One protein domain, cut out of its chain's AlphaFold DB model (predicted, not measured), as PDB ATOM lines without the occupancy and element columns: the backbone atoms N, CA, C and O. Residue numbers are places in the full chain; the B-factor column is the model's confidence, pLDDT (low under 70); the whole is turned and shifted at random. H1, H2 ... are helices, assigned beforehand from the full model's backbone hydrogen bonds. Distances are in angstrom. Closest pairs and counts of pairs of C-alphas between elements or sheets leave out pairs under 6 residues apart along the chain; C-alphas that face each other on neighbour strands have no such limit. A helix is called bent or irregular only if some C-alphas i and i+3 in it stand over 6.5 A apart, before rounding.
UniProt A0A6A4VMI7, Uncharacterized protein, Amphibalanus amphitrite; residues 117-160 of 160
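AT A GLANCE: This is residues 117 to 160 of the 160 residues of an uncharacterized protein of Amphibalanus amphitrite (UniProt A0A6A4VMI7). A short helical hairpin, H1 and H2 side by side, stands with its turn at one end; a tail without named elements, residues 147 to 160, runs from H2 back past the start of H1. The printed part has 44 residues, with two named helices, H1 then H2, and no named strand: all helix. It is only just loose, close to compact, with a radius of gyration of the C-alphas of 11.4 A and spans of 30 by 23 by 13 A.

IN THESE COORDINATES: H1, residues 121 to 133, is 18.5 A long, from C-alpha 121 at (107.646, 136.855, 162.847). H2, residues 138 to 146, is 12.1 A long and ends at C-alpha 146, (106.751, 136.866, 175.411). H2 is irregular: C-alphas 140 and 143 are 7.2 A apart.

HOW THE PARTS SIT: H1 and H2 touch, the closest C-alphas being those of Leu 128 and Trp 144, 6.9 A apart. They run opposite ways at a shallow tilt of 4 degrees, a hairpin with a tight link. Every O i to N i+4 pair is within hydrogen-bond range in H1, 3 of 5 in H2.

THE WHOLE: The farthest C-alphas, Ala 139 and Glu 160, are 33.5 A apart. The printed part has no cut. Residues 133 to 139 stand free. pLDDT is under 70 at residue 117 and residues 154 to 160.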
ATOM      1  N   ARG A 117     103.379 147.205 170.045       69.88
ATOM      2  CA  ARG A 117     103.965 147.100 168.708       69.88
ATOM      3  C   ARG A 117     104.714 145.768 168.669       69.88
ATOM      4  O   ARG A 117     105.695 145.596 169.383       69.88
ATOM      5  N   GLY A 118     104.194 144.820 167.898       78.62
ATOM      6  CA  GLY A 118     104.851 143.534 167.722       78.62
ATOM      7  C   GLY A 118     106.114 143.651 166.875       78.62
ATOM      8  O   GLY A 118     106.408 144.705 166.316       78.62
ATOM      9  N   ILE A 119     106.835 142.546 166.761       87.81
ATOM     10  CA  ILE A 119     107.949 142.373 165.827       87.81
ATOM     11  C   ILE A 119     107.507 141.466 164.672       87.81
ATOM     12  O   ILE A 119     106.624 140.623 164.847       87.81
ATOM     13  N   HIS A 120     108.090 141.627 163.486       90.31
ATOM     14  CA  HIS A 120     107.800 140.720 162.378       90.31
ATOM     15  C   HIS A 120     108.196 139.270 162.751       90.31
ATOM     16  O   HIS A 120     109.274 139.092 163.330       90.31
ATOM     17  N   PRO A 121     107.377 138.240 162.440       89.75
ATOM     18  CA  PRO A 121     107.646 136.855 162.847       89.75
ATOM     19  C   PRO A 121     109.045 136.358 162.468       89.75
ATOM     20  O   PRO A 121     109.781 135.886 163.329       89.75
ATOM     21  N   THR A 122     109.455 136.588 161.218       91.44
ATOM     22  CA  THR A 122     110.776 136.174 160.710       91.44
ATOM     23  C   THR A 122     111.932 136.789 161.499       91.44
ATOM     24  O   THR A 122     112.934 136.133 161.770       91.44
ATOM     25  N   LYS A 123     111.791 138.049 161.931       89.44
ATOM     26  CA  LYS A 123     112.805 138.730 162.740       89.44
ATOM     27  C   LYS A 123     112.844 138.168 164.160       89.44
ATOM     28  O   LYS A 123     113.926 137.975 164.705       89.44
ATOM     29  N   LYS A 124     111.680 137.871 164.749       91.44
ATOM     30  CA  LYS A 124     111.602 137.221 166.064       91.44
ATOM     31  C   LYS A 124     112.295 135.860 166.053       91.44
ATOM     32  O   LYS A 124     113.082 135.584 166.952       91.44
ATOM     33  N   GLU A 125     112.036 135.046 165.037       91.62
ATOM     34  CA  GLU A 125     112.672 133.735 164.861       91.62
ATOM     35  C   GLU A 125     114.192 133.855 164.727       91.62
ATOM     36  O   GLU A 125     114.920 133.147 165.422       91.62
ATOM     37  N   GLY A 126     114.679 134.803 163.919       91.44
ATOM     38  CA  GLY A 126     116.115 135.066 163.789       91.44
ATOM     39  C   GLY A 126     116.779 135.442 165.118       91.44
ATOM     40  O   GLY A 126     117.839 134.913 165.454       91.44
ATOM     41  N   ILE A 127     116.132 136.300 165.914       89.94
ATOM     42  CA  ILE A 127     116.631 136.694 167.241       89.94
ATOM     43  C   ILE A 127     116.640 135.497 168.196       89.94
ATOM     44  O   ILE A 127     117.646 135.256 168.859       89.94
ATOM     45  N   LEU A 128     115.555 134.721 168.253       90.88
ATOM     46  CA  LEU A 128     115.477 133.546 169.121       90.88
ATOM     47  C   LEU A 128     116.536 132.501 168.754       90.88
ATOM     48  O   LEU A 128     117.208 131.989 169.645       90.88
ATOM     49  N   SER A 129     116.755 132.247 167.462       90.44
ATOM     50  CA  SER A 129     117.802 131.330 167.001       90.44
ATOM     51  C   SER A 129     119.198 131.774 167.443       90.44
ATOM     52  O   SER A 129     120.000 130.935 167.853       90.44
ATOM     53  N   LEU A 130     119.496 133.076 167.375       89.31
ATOM     54  CA  LEU A 130     120.779 133.636 167.809       89.31
ATOM     55  C   LEU A 130     120.966 133.535 169.330       89.31
ATOM     56  O   LEU A 130     122.059 133.261 169.827       89.31
ATOM     57  N   LEU A 131     119.896 133.751 170.091       86.56
ATOM     58  CA  LEU A 131     119.924 133.667 171.551       86.56
ATOM     59  C   LEU A 131     120.059 132.226 172.051       86.56
ATOM     60  O   LEU A 131     120.729 131.982 173.055       86.56
ATOM     61  N   SER A 132     119.466 131.262 171.344       83.25
ATOM     62  CA  SER A 132     119.629 129.839 171.649       83.25
ATOM     63  C   SER A 132     121.042 129.341 171.341       83.25
ATOM     64  O   SER A 132     121.584 128.554 172.114       83.25
ATOM     65  N   SER A 133     121.667 129.809 170.255       84.94
ATOM     66  CA  SER A 133     123.022 129.383 169.873       84.94
ATOM     67  C   SER A 133     124.134 130.020 170.714       84.94
ATOM     68  O   SER A 133     125.204 129.434 170.854       84.94
ATOM     69  N   SER A 134     123.885 131.183 171.319       79.94
ATOM     70  CA  SER A 134     124.855 131.905 172.159       79.94
ATOM     71  C   SER A 134     124.924 131.421 173.615       79.94
ATOM     72  O   SER A 134     125.682 131.975 174.408       79.94
ATOM     73  N   GLY A 135     124.159 130.385 173.987       78.50
ATOM     74  CA  GLY A 135     124.182 129.813 175.340       78.50
ATOM     75  C   GLY A 135     123.577 130.723 176.415       78.50
ATOM     76  O   GLY A 135     123.835 130.540 177.605       78.50
ATOM     77  N   VAL A 136     122.778 131.718 176.017       78.06
ATOM     78  CA  VAL A 136     122.116 132.637 176.946       78.06
ATOM     79  C   VAL A 136     121.080 131.873 177.775       78.06
ATOM     80  O   VAL A 136     120.247 131.143 177.237       78.06
ATOM     81  N   ALA A 137     121.123 132.051 179.099       77.31
ATOM     82  CA  ALA A 137     120.212 131.376 180.020       77.31
ATOM     83  C   ALA A 137     118.735 131.637 179.646       77.31
ATOM     84  O   ALA A 137     118.378 132.788 179.377       77.31
ATOM     85  N   PRO A 138     117.840 130.629 179.706       77.25
ATOM     86  CA  PRO A 138     116.439 130.772 179.288       77.25
ATOM     87  C   PRO A 138     115.695 131.947 179.940       77.25
ATOM     88  O   PRO A 138     114.902 132.620 179.284       77.25
ATOM     89  N   ALA A 139     116.005 132.257 181.204       77.31
ATOM     90  CA  ALA A 139     115.436 133.398 181.920       77.31
ATOM     91  C   ALA A 139     115.731 134.748 181.234       77.31
ATOM     92  O   ALA A 139     114.863 135.616 181.191       77.31
ATOM     93  N   LYS A 140     116.920 134.897 180.632       73.88
ATOM     94  CA  LYS A 140     117.352 136.108 179.913       73.88
ATOM     95  C   LYS A 140     116.717 136.223 178.519       73.88
ATOM     96  O   LYS A 140     116.656 137.314 177.961       73.88
ATOM     97  N   ASN A 141     116.176 135.124 177.989       83.25
ATOM     98  CA  ASN A 141     115.505 135.081 176.684       83.25
ATOM     99  C   ASN A 141     113.979 135.218 176.782       83.25
ATOM    100  O   ASN A 141     113.311 135.388 175.760       83.25
ATOM    101  N   ARG A 142     113.418 135.176 177.997       84.00
ATOM    102  CA  ARG A 142     111.968 135.202 178.243       84.00
ATOM    103  C   ARG A 142     111.270 136.388 177.581       84.00
ATOM    104  O   ARG A 142     110.234 136.203 176.952       84.00
ATOM    105  N   PHE A 143     111.885 137.570 177.633       84.19
ATOM    106  CA  PHE A 143     111.379 138.765 176.952       84.19
ATOM    107  C   PHE A 143     111.060 138.502 175.473       84.19
ATOM    108  O   PHE A 143     109.983 138.850 174.994       84.19
ATOM    109  N   TRP A 144     111.975 137.852 174.751       86.94
ATOM    110  CA  TRP A 144     111.809 137.589 173.324       86.94
ATOM    111  C   TRP A 144     110.726 136.552 173.053       86.94
ATOM    112  O   TRP A 144     109.996 136.691 172.074       86.94
ATOM    113  N   HIS A 145     110.561 135.560 173.929       86.31
ATOM    114  CA  HIS A 145     109.452 134.610 173.840       86.31
ATOM    115  C   HIS A 145     108.095 135.293 174.045       86.31
ATOM    116  O   HIS A 145     107.191 135.079 173.232       86.31
ATOM    117  N   ASP A 146     107.994 136.184 175.031       86.12
ATOM    118  CA  ASP A 146     106.751 136.866 175.411       86.12
ATOM    119  C   ASP A 146     106.397 138.046 174.475       86.12
ATOM    120  O   ASP A 146     105.253 138.505 174.436       86.12
ATOM    121  N   LEU A 147     107.348 138.523 173.661       85.38
ATOM    122  CA  LEU A 147     107.135 139.637 172.733       85.38
ATOM    123  C   LEU A 147     106.127 139.280 171.625       85.38
ATOM    124  O   LEU A 147     106.345 138.357 170.840       85.38
ATOM    125  N   SER A 148     105.040 140.040 171.493       86.69
ATOM    126  CA  SER A 148     104.014 139.807 170.463       86.69
ATOM    127  C   SER A 148     104.560 139.922 169.031       86.69
ATOM    128  O   SER A 148     105.406 140.773 168.753       86.69
ATOM    129  N   VAL A 149     104.024 139.126 168.101       88.06
ATOM    130  CA  VAL A 149     104.332 139.234 166.666       88.06
ATOM    131  C   VAL A 149     103.309 140.092 165.923       88.06
ATOM    132  O   VAL A 149     102.139 140.152 166.300       88.06
ATOM    133  N   SER A 150     103.743 140.767 164.860       85.56
ATOM    134  CA  SER A 150     102.876 141.553 163.981       85.56
ATOM    135  C   SER A 150     103.437 141.602 162.561       85.56
ATOM    136  O   SER A 150     104.546 142.088 162.349       85.56
ATOM    137  N   ASN A 151     102.640 141.173 161.579       83.56
ATOM    138  CA  ASN A 151     103.015 141.199 160.156       83.56
ATOM    139  C   ASN A 151     103.078 142.620 159.575       83.56
ATOM    140  O   ASN A 151     103.636 142.830 158.507       83.56
ATOM    141  N   VAL A 152     102.492 143.599 160.271       81.19
ATOM    142  CA  VAL A 152     102.477 145.015 159.862       81.19
ATOM    143  C   VAL A 152     103.450 145.867 160.678       81.19
ATOM    144  O   VAL A 152     103.443 147.093 160.574       81.19
ATOM    145  N   ALA A 153     104.253 145.248 161.547       77.12
ATOM    146  CA  ALA A 153     105.278 145.968 162.282       77.12
ATOM    147  C   ALA A 153     106.400 146.392 161.332       77.12
ATOM    148  O   ALA A 153     107.135 145.552 160.820       77.12
ATOM    149  N   ALA A 154     106.529 147.701 161.123       68.75
ATOM    150  CA  ALA A 154     107.687 148.271 160.457       68.75
ATOM    151  C   ALA A 154     108.900 148.218 161.393       68.75
ATOM    152  O   ALA A 154     108.782 148.509 162.590       68.75
ATOM    153  N   ASP A 155     110.056 147.861 160.836       65.06
ATOM    154  CA  ASP A 155     111.319 147.974 161.550       65.06
ATOM    155  C   ASP A 155     111.637 149.452 161.801       65.06
ATOM    156  O   ASP A 155     111.366 150.309 160.960       65.06
ATOM    157  N   LEU A 156     112.162 149.760 162.984       61.34
ATOM    158  CA  LEU A 156     112.533 151.131 163.351       61.34
ATOM    159  C   LEU A 156     113.945 151.493 162.891       61.34
ATOM    160  O   LEU A 156     114.293 152.670 162.879       61.34
ATOM    161  N   VAL A 157     114.738 150.487 162.527       58.06
ATOM    162  CA  VAL A 157     116.068 150.658 161.961       58.06
ATOM    163  C   VAL A 157     115.976 150.240 160.501       58.06
ATOM    164  O   VAL A 157     116.004 149.056 160.176       58.06
ATOM    165  N   THR A 158     115.792 151.210 159.615       50.12
ATOM    166  CA  THR A 158     116.120 151.013 158.206       50.12
ATOM    167  C   THR A 158     117.639 151.042 158.122       50.12
ATOM    168  O   THR A 158     118.239 152.085 158.364       50.12
ATOM    169  N   ASN A 159     118.260 149.890 157.865       49.16
ATOM    170  CA  ASN A 159     119.663 149.861 157.468       49.16
ATOM    171  C   ASN A 159     119.734 150.498 156.074       49.16
ATOM    172  O   ASN A 159     119.383 149.846 155.090       49.16
ATOM    173  N   GLU A 160     120.077 151.782 156.029       40.34
ATOM    174  CA  GLU A 160     120.678 152.402 154.845       40.34
ATOM    175  C   GLU A 160     122.159 152.018 154.764       40.34
ATOM    176  O   GLU A 160     122.816 151.965 155.833       40.34
TER     177      GLU A 160